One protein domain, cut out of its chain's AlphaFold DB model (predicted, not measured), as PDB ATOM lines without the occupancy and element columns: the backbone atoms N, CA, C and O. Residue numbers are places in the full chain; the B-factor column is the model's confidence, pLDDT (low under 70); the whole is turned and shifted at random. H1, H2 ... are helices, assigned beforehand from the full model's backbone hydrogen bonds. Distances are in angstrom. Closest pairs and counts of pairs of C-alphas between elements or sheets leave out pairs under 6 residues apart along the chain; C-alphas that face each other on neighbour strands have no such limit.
ATOM      1  N   SER A  26     -10.287 -21.064  18.041       55.62
ATOM      2  CA  SER A  26     -10.929 -20.313  19.137       55.62
ATOM      3  C   SER A  26     -12.326 -20.846  19.495       55.62
ATOM      4  O   SER A  26     -12.691 -20.929  20.674       55.62
ATOM      5  N   THR A  27     -13.097 -21.274  18.495       63.41
ATOM      6  CA  THR A  27     -14.414 -21.906  18.676       63.41
ATOM      7  C   THR A  27     -14.286 -23.293  19.309       63.41
ATOM      8  O   THR A  27     -15.119 -23.689  20.119       63.41
ATOM      9  N   TYR A  28     -13.209 -24.022  19.005       67.62
ATOM     10  CA  TYR A  28     -12.931 -25.325  19.601       67.62
ATOM     11  C   TYR A  28     -12.634 -25.213  21.094       67.62
ATOM     12  O   TYR A  28     -13.212 -25.953  21.887       67.62
ATOM     13  N   LYS A  29     -11.778 -24.263  21.494       75.19
ATOM     14  CA  LYS A  29     -11.444 -24.060  22.909       75.19
ATOM     15  C   LYS A  29     -12.679 -23.710  23.738       75.19
ATOM     16  O   LYS A  29     -12.924 -24.348  24.756       75.19
ATOM     17  N   SER A  30     -13.484 -22.755  23.275       75.00
ATOM     18  CA  SER A  30     -14.717 -22.359  23.969       75.00
ATOM     19  C   SER A  30     -15.747 -23.495  24.043       75.00
ATOM     20  O   SER A  30     -16.339 -23.712  25.100       75.00
ATOM     21  N   ALA A  31     -15.915 -24.277  22.971       74.56
ATOM     22  CA  ALA A  31     -16.772 -25.461  22.982       74.56
ATOM     23  C   ALA A  31     -16.258 -26.548  23.942       74.56
ATOM     24  O   ALA A  31     -17.042 -27.138  24.687       74.56
ATOM     25  N   TYR A  32     -14.945 -26.787  23.969       76.94
ATOM     26  CA  TYR A  32     -14.313 -27.747  24.870       76.94
ATOM     27  C   TYR A  32     -14.439 -27.327  26.339       76.94
ATOM     28  O   TYR A  32     -14.790 -28.148  27.187       76.94
ATOM     29  N   ASP A  33     -14.206 -26.050  26.645       83.81
ATOM     30  CA  ASP A  33     -14.351 -25.510  27.996       83.81
ATOM     31  C   ASP A  33     -15.808 -25.608  28.471       83.81
ATOM     32  O   ASP A  33     -16.061 -26.061  29.592       83.81
ATOM     33  N   ARG A  34     -16.780 -25.295  27.599       81.38
ATOM     34  CA  ARG A  34     -18.213 -25.461  27.889       81.38
ATOM     35  C   ARG A  34     -18.578 -26.924  28.143       81.38
ATOM     36  O   ARG A  34     -19.223 -27.230  29.145       81.38
ATOM     37  N   PHE A  35     -18.110 -27.840  27.297       82.62
ATOM     38  CA  PHE A  35     -18.300 -29.276  27.499       82.62
ATOM     39  C   PHE A  35     -17.703 -29.743  28.836       82.62
ATOM     40  O   PHE A  35     -18.352 -30.460  29.600       82.62
ATOM     41  N   ARG A  36     -16.485 -29.301  29.169       85.69
ATOM     42  CA  ARG A  36     -15.817 -29.648  30.427       85.69
ATOM     43  C   ARG A  36     -16.616 -29.173  31.642       85.69
ATOM     44  O   ARG A  36     -16.734 -29.930  32.607       85.69
ATOM     45  N   GLN A  37     -17.171 -27.963  31.599       86.31
ATOM     46  CA  GLN A  37     -18.042 -27.443  32.657       86.31
ATOM     47  C   GLN A  37     -19.312 -28.293  32.808       86.31
ATOM     48  O   GLN A  37     -19.642 -28.716  33.919       86.31
ATOM     49  N   GLN A  38     -19.983 -28.619  31.700       84.75
ATOM     50  CA  GLN A  38     -21.177 -29.472  31.711       84.75
ATOM     51  C   GLN A  38     -20.866 -30.885  32.243       84.75
ATOM     52  O   GLN A  38     -21.620 -31.441  33.039       84.75
ATOM     53  N   TRP A  39     -19.711 -31.449  31.894       84.88
ATOM     54  CA  TRP A  39     -19.268 -32.750  32.397       84.88
ATOM     55  C   TRP A  39     -18.979 -32.751  33.906       84.88
ATOM     56  O   TRP A  39     -19.332 -33.691  34.621       84.88
ATOM     57  N   GLN A  40     -18.343 -31.698  34.422       86.31
ATOM     58  CA  GLN A  40     -18.109 -31.559  35.862       86.31
ATOM     59  C   GLN A  40     -19.427 -31.413  36.635       86.31
ATOM     60  O   GLN A  40     -19.603 -32.069  37.667       86.31
ATOM     61  N   GLY A  41     -20.366 -30.620  36.107       84.75
ATOM     62  CA  GLY A  41     -21.717 -30.495  36.654       84.75
ATOM     63  C   GLY A  41     -22.454 -31.836  36.697       84.75
ATOM     64  O   GLY A  41     -23.008 -32.199  37.737       84.75
ATOM     65  N   SER A  42     -22.371 -32.624  35.619       85.69
ATOM     66  CA  SER A  42     -23.006 -33.945  35.545       85.69
ATOM     67  C   SER A  42     -22.472 -34.910  36.612       85.69
ATOM     68  O   SER A  42     -23.248 -35.583  37.289       85.69
ATOM     69  N   ARG A  43     -21.151 -34.925  36.846       85.44
ATOM     70  CA  ARG A  43     -20.519 -35.758  37.885       85.44
ATOM     71  C   ARG A  43     -20.933 -35.366  39.295       85.44
ATOM     72  O   ARG A  43     -21.184 -36.244  40.123       85.44
ATOM     73  N   SER A  44     -20.989 -34.063  39.572       84.19
ATOM     74  CA  SER A  44     -21.451 -33.555  40.865       84.19
ATOM     75  C   SER A  44     -22.884 -34.013  41.138       84.19
ATOM     76  O   SER A  44     -23.166 -34.578  42.196       84.19
ATOM     77  N   TRP A  45     -23.758 -33.892  40.136       83.81
ATOM     78  CA  TRP A  45     -25.130 -34.371  40.234       83.81
ATOM     79  C   TRP A  45     -25.223 -35.884  40.404       83.81
ATOM     80  O   TRP A  45     -25.939 -36.335  41.287       83.81
ATOM     81  N   GLN A  46     -24.470 -36.680  39.637       85.88
ATOM     82  CA  GLN A  46     -24.457 -38.142  39.793       85.88
ATOM     83  C   GLN A  46     -24.062 -38.553  41.217       85.88
ATOM     84  O   GLN A  46     -24.640 -39.484  41.775       85.88
ATOM     85  N   SER A  47     -23.088 -37.864  41.817       86.25
ATOM     86  CA  SER A  47     -22.675 -38.092  43.207       86.25
ATOM     87  C   SER A  47     -23.781 -37.717  44.206       86.25
ATOM     88  O   SER A  47     -24.116 -38.496  45.103       86.25
ATOM     89  N   ALA A  48     -24.410 -36.553  44.018       83.31
ATOM     90  CA  ALA A  48     -25.529 -36.098  44.842       83.31
ATOM     91  C   ALA A  48     -26.754 -37.022  44.723       83.31
ATOM     92  O   ALA A  48     -27.385 -37.350  45.724       83.31
ATOM     93  N   PHE A  49     -27.065 -37.493  43.515       85.00
ATOM     94  CA  PHE A  49     -28.172 -38.407  43.256       85.00
ATOM     95  C   PHE A  49     -27.928 -39.776  43.894       85.00
ATOM     96  O   PHE A  49     -28.822 -40.308  44.538       85.00
ATOM     97  N   LYS A  50     -26.708 -40.323  43.798       86.81
ATOM     98  CA  LYS A  50     -26.348 -41.595  44.450       86.81
ATOM     99  C   LYS A  50     -26.463 -41.545  45.973       86.81
ATOM    100  O   LYS A  50     -26.797 -42.553  46.581       86.81
ATOM    101  N   SER A  51     -26.157 -40.400  46.578       87.81
ATOM    102  CA  SER A  51     -26.195 -40.226  48.034       87.81
ATOM    103  C   SER A  51     -27.587 -39.867  48.561       87.81
ATOM    104  O   SER A  51     -27.971 -40.344  49.626       87.81
ATOM    105  N   ALA A  52     -28.353 -39.042  47.842       86.31
ATOM    106  CA  ALA A  52     -29.695 -38.628  48.243       86.31
ATOM    107  C   ALA A  52     -30.556 -38.219  47.024       86.31
ATOM    108  O   ALA A  52     -30.686 -37.022  46.742       86.31
ATOM    109  N   PRO A  53     -31.212 -39.176  46.334       82.12
ATOM    110  CA  PRO A  53     -31.953 -38.922  45.092       82.12
ATOM    111  C   PRO A  53     -33.015 -37.821  45.222       82.12
ATOM    112  O   PRO A  53     -33.065 -36.893  44.417       82.12
ATOM    113  N   GLN A  54     -33.817 -37.872  46.292       80.38
ATOM    114  CA  GLN A  54     -34.872 -36.886  46.550       80.38
ATOM    115  C   GLN A  54     -34.306 -35.479  46.762       80.38
ATOM    116  O   GLN A  54     -34.885 -34.496  46.301       80.38
ATOM    117  N   ARG A  55     -33.147 -35.369  47.424       74.06
ATOM    118  CA  ARG A  55     -32.482 -34.084  47.679       74.06
ATOM    119  C   ARG A  55     -31.763 -33.559  46.444       74.06
ATOM    120  O   ARG A  55     -31.715 -32.353  46.267       74.06
ATOM    121  N   ALA A  56     -31.257 -34.423  45.567       75.56
ATOM    122  CA  ALA A  56     -30.604 -34.007  44.325       75.56
ATOM    123  C   ALA A  56     -31.545 -33.240  43.376       75.56
ATOM    124  O   ALA A  56     -31.086 -32.376  42.630       75.56
ATOM    125  N   CYS A  57     -32.853 -33.510  43.445       73.62
ATOM    126  CA  CYS A  57     -33.866 -32.782  42.678       73.62
ATOM    127  C   CYS A  57     -34.571 -31.649  43.442       73.62
ATOM    128  O   CYS A  57     -35.275 -30.865  42.811       73.62
ATOM    129  N   SER A  58     -34.379 -31.528  44.762       68.94
ATOM    130  CA  SER A  58     -35.057 -30.528  45.609       68.94
ATOM    131  C   SER A  58     -34.117 -29.555  46.337       68.94
ATOM    132  O   SER A  58     -34.591 -28.603  46.956       68.94
ATOM    133  N   ARG A  59     -32.788 -29.752  46.288       58.62
ATOM    134  CA  ARG A  59     -31.817 -28.844  46.921       58.62
ATOM    135  C   ARG A  59     -31.547 -27.614  46.065       58.62
ATOM    136  O   ARG A  59     -30.903 -27.709  45.024       58.62
ATOM    137  N   GLY A  60     -31.928 -26.469  46.624       55.19
ATOM    138  CA  GLY A  60     -31.799 -25.153  46.014       55.19
ATOM    139  C   GLY A  60     -33.053 -24.842  45.203       55.19
ATOM    140  O   GLY A  60     -33.635 -25.739  44.606       55.19
ATOM    141  N   GLY A  61     -33.535 -23.598  45.239       55.84
ATOM    142  CA  GLY A  61     -34.773 -23.211  44.553       55.84
ATOM    143  C   GLY A  61     -34.775 -23.597  43.068       55.84
ATOM    144  O   GLY A  61     -33.732 -23.939  42.507       55.84
ATOM    145  N   ALA A  62     -35.940 -23.522  42.420       54.34
ATOM    146  CA  ALA A  62     -36.140 -23.970  41.039       54.34
ATOM    147  C   ALA A  62     -35.036 -23.501  40.058       54.34
ATOM    148  O   ALA A  62     -34.663 -24.219  39.151       54.34
ATOM    149  N   SER A  63     -34.378 -22.363  40.242       55.38
ATOM    150  CA  SER A  63     -33.274 -21.945  39.359       55.38
ATOM    151  C   SER A  63     -31.959 -22.750  39.479       55.38
ATOM    152  O   SER A  63     -31.064 -22.574  38.655       55.38
ATOM    153  N   THR A  64     -31.802 -23.620  40.485       59.50
ATOM    154  CA  THR A  64     -30.516 -24.270  40.824       59.50
ATOM    155  C   THR A  64     -30.518 -25.795  40.721       59.50
ATOM    156  O   THR A  64     -29.442 -26.388  40.576       59.50
ATOM    157  N   THR A  65     -31.691 -26.438  40.732       66.62
ATOM    158  CA  THR A  65     -31.786 -27.893  40.561       66.62
ATOM    159  C   THR A  65     -31.681 -28.264  39.084       66.62
ATOM    160  O   THR A  65     -32.226 -27.597  38.209       66.62
ATOM    161  N   LEU A  66     -30.990 -29.367  38.792       66.12
ATOM    162  CA  LEU A  66     -30.948 -29.951  37.443       66.12
ATOM    163  C   LEU A  66     -32.285 -30.582  37.022       66.12
ATOM    164  O   LEU A  66     -32.441 -30.964  35.870       66.12
ATOM    165  N   CYS A  67     -33.235 -30.687  37.955       68.94
ATOM    166  CA  CYS A  67     -34.561 -31.267  37.749       68.94
ATOM    167  C   CYS A  67     -35.652 -30.191  37.598       68.94
ATOM    168  O   CYS A  67     -36.835 -30.516  37.600       68.94
ATOM    169  N   SER A  68     -35.277 -28.913  37.519       63.31
ATOM    170  CA  SER A  68     -36.220 -27.809  37.404       63.31
ATOM    171  C   SER A  68     -36.427 -27.375  35.958       63.31
ATOM    172  O   SER A  68     -35.476 -27.180  35.203       63.31
ATOM    173  N   SER A  69     -37.689 -27.138  35.614       57.00
ATOM    174  CA  SER A  69     -38.131 -26.566  34.344       57.00
ATOM    175  C   SER A  69     -38.004 -25.035  34.259       57.00
ATOM    176  O   SER A  69     -38.332 -24.469  33.222       57.00
ATOM    177  N   ALA A  70     -37.556 -24.350  35.322       56.12
ATOM    178  CA  ALA A  70     -37.669 -22.891  35.478       56.12
ATOM    179  C   ALA A  70     -36.341 -22.108  35.378       56.12
ATOM    180  O   ALA A  70     -36.265 -20.956  35.809       56.12
ATOM    181  N   ALA A  71     -35.272 -22.704  34.846       59.06
ATOM    182  CA  ALA A  71     -34.056 -21.949  34.546       59.06
ATOM    183  C   ALA A  71     -34.295 -21.012  33.342       59.06
ATOM    184  O   ALA A  71     -34.965 -21.393  32.385       59.06
ATOM    185  N   GLY A  72     -33.757 -19.786  33.364       58.62
ATOM    186  CA  GLY A  72     -33.799 -18.896  32.192       58.62
ATOM    187  C   GLY A  72     -33.162 -19.564  30.963       58.62
ATOM    188  O   GLY A  72     -32.266 -20.387  31.132       58.62
ATOM    189  N   ALA A  73     -33.601 -19.220  29.746       59.00
ATOM    190  CA  ALA A  73     -33.333 -19.986  28.514       59.00
ATOM    191  C   ALA A  73     -31.877 -20.480  28.345       59.00
ATOM    192  O   ALA A  73     -31.652 -21.666  28.131       59.00
ATOM    193  N   ALA A  74     -30.876 -19.613  28.541       60.41
ATOM    194  CA  ALA A  74     -29.466 -20.003  28.420       60.41
ATOM    195  C   ALA A  74     -28.983 -20.948  29.540       60.41
ATOM    196  O   ALA A  74     -28.199 -21.864  29.298       60.41
ATOM    197  N   ALA A  75     -29.464 -20.751  30.771       66.69
ATOM    198  CA  ALA A  75     -29.163 -21.638  31.891       66.69
ATOM    199  C   ALA A  75     -29.912 -22.975  31.767       66.69
ATOM    200  O   ALA A  75     -29.396 -23.998  32.209       66.69
ATOM    201  N   ALA A  76     -31.097 -22.987  31.149       69.06
ATOM    202  CA  ALA A  76     -31.857 -24.203  30.883       69.06
ATOM    203  C   ALA A  76     -31.102 -25.145  29.935       69.06
ATOM    204  O   ALA A  76     -30.995 -26.331  30.237       69.06
ATOM    205  N   ASP A  77     -30.495 -24.618  28.867       71.50
ATOM    206  CA  ASP A  77     -29.724 -25.422  27.908       71.50
ATOM    207  C   ASP A  77     -28.516 -26.108  28.560       71.50
ATOM    208  O   ASP A  77     -28.295 -27.309  28.384       71.50
ATOM    209  N   ASP A  78     -27.744 -25.376  29.370       76.75
ATOM    210  CA  ASP A  78     -26.577 -25.944  30.052       76.75
ATOM    211  C   ASP A  78     -26.970 -26.965  31.126       76.75
ATOM    212  O   ASP A  78     -26.264 -27.959  31.327       76.75
ATOM    213  N   LYS A  79     -28.098 -26.754  31.813       77.44
ATOM    214  CA  LYS A  79     -28.636 -27.695  32.805       77.44
ATOM    215  C   LYS A  79     -29.194 -28.950  32.141       77.44
ATOM    216  O   LYS A  79     -28.929 -30.051  32.618       77.44
ATOM    217  N   PHE A  80     -29.882 -28.802  31.015       78.62
ATOM    218  CA  PHE A  80     -30.340 -29.926  30.209       78.62
ATOM    219  C   PHE A  80     -29.159 -30.750  29.687       78.62
ATOM    220  O   PHE A  80     -29.149 -31.967  29.848       78.62
ATOM    221  N   ALA A  81     -28.109 -30.105  29.169       78.06
ATOM    222  CA  ALA A  81     -26.886 -30.787  28.749       78.06
ATOM    223  C   ALA A  81     -26.194 -31.523  29.914       78.06
ATOM    224  O   ALA A  81     -25.777 -32.671  29.764       78.06
ATOM    225  N   GLN A  82     -26.111 -30.902  31.095       81.31
ATOM    226  CA  GLN A  82     -25.591 -31.545  32.310       81.31
ATOM    227  C   GLN A  82     -26.408 -32.780  32.702       81.31
ATOM    228  O   GLN A  82     -25.819 -33.814  33.019       81.31
ATOM    229  N   LEU A  83     -27.740 -32.688  32.668       80.88
ATOM    230  CA  LEU A  83     -28.629 -33.805  32.977       80.88
ATOM    231  C   LEU A  83     -28.476 -34.928  31.948       80.88
ATOM    232  O   LEU A  83     -28.269 -36.069  32.344       80.88
ATOM    233  N   LEU A  84     -28.474 -34.603  30.651       80.00
ATOM    234  CA  LEU A  84     -28.230 -35.564  29.573       80.00
ATOM    235  C   LEU A  84     -26.906 -36.304  29.763       80.00
ATOM    236  O   LEU A  84     -26.867 -37.529  29.675       80.00
ATOM    237  N   LEU A  85     -25.821 -35.585  30.065       82.44
ATOM    238  CA  LEU A  85     -24.523 -36.199  30.350       82.44
ATOM    239  C   LEU A  85     -24.577 -37.066  31.611       82.44
ATOM    240  O   LEU A  85     -23.965 -38.132  31.649       82.44
ATOM    241  N   ALA A  86     -25.307 -36.635  32.639       82.31
ATOM    242  CA  ALA A  86     -25.427 -37.364  33.894       82.31
ATOM    243  C   ALA A  86     -26.229 -38.663  33.751       82.31
ATOM    244  O   ALA A  86     -25.914 -39.648  34.422       82.31
ATOM    245  N   THR A  87     -27.246 -38.673  32.895       80.69
ATOM    246  CA  THR A  87     -28.088 -39.843  32.626       80.69
ATOM    247  C   THR A  87     -27.576 -40.679  31.460       80.69
ATOM    248  O   THR A  87     -28.056 -41.793  31.256       80.69
ATOM    249  N   SER A  88     -26.610 -40.171  30.689       76.56
ATOM    250  CA  SER A  88     -25.982 -40.936  29.618       76.56
ATOM    251  C   SER A  88     -25.262 -42.164  30.190       76.56
ATOM    252  O   SER A  88     -24.673 -42.101  31.277       76.56
TER     253      SER A  88
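AT A GLANCE: This is residues 26 to 88 of the 247 residues of the protein "Pept_C1 domain-containing protein" of Monoraphidium neglectum (UniProt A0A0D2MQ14). One long helix, H1, makes the longest axis, and its first residues, 26 to 33, stick out free. Past the far end of H1 a one-residue turn leads into the short helix H2, a loop of residues 59 to 72 folds back, and H3 returns to meet the middle part of H1 at a steep angle with its later residues. The printed part has 63 residues with three named helices, in the order H1, H2, H3, and no named strand; its class is all helix. The whole is compact, with a radius of gyration of the C-alphas of 12.1 A, yet elongated, spanning 40 by 24 by 16 A.

IN THESE COORDINATES: H1 is residues 26 to 51, 38.3 A from first to last C-alpha, and begins with C-alpha 26 at (-10.929, -20.313, 19.137). H2 is residues 53 to 58, with C-alpha 53 at (-31.953, -38.922, 45.092). H3 is residues 73 to 87, 20.9 A long, and ends with C-alpha 87 at (-28.088, -39.843, 32.626).

HOW THE PARTS SIT: H1 touches H2 with residues 45 to 49 alone; the closest C-alphas, those of Phe 49 and Ala 56, are 5.1 A apart. These two helices run opposite ways at a steep tilt of 61 degrees. H1 touches H3 with residues 38 to 46 alone; the closest C-alphas, those of Ser 42 and Ala 86, are 4.5 A apart. This pair runs the same way at a steep tilt of 60 degrees. H2 and H3 are apart. Every O i to N i+4 pair is within hydrogen-bond range in H1, against 1 of 2 in H2 and 10 of 11 in H3.

THE WHOLE: The C-alphas farthest apart, those of Ser 26 and Gln 54, are 40.0 A apart. Without residues 26 to 33 the body spans 27 by 23 by 14 A. The printed part has no cut. The link from H1 to H2 is tight, and that from H2 to H3 is long, with 14 residues. The mean pLDDT of the printed part is 74.3, and residues 26 to 28 and 58 to 76 are under 70.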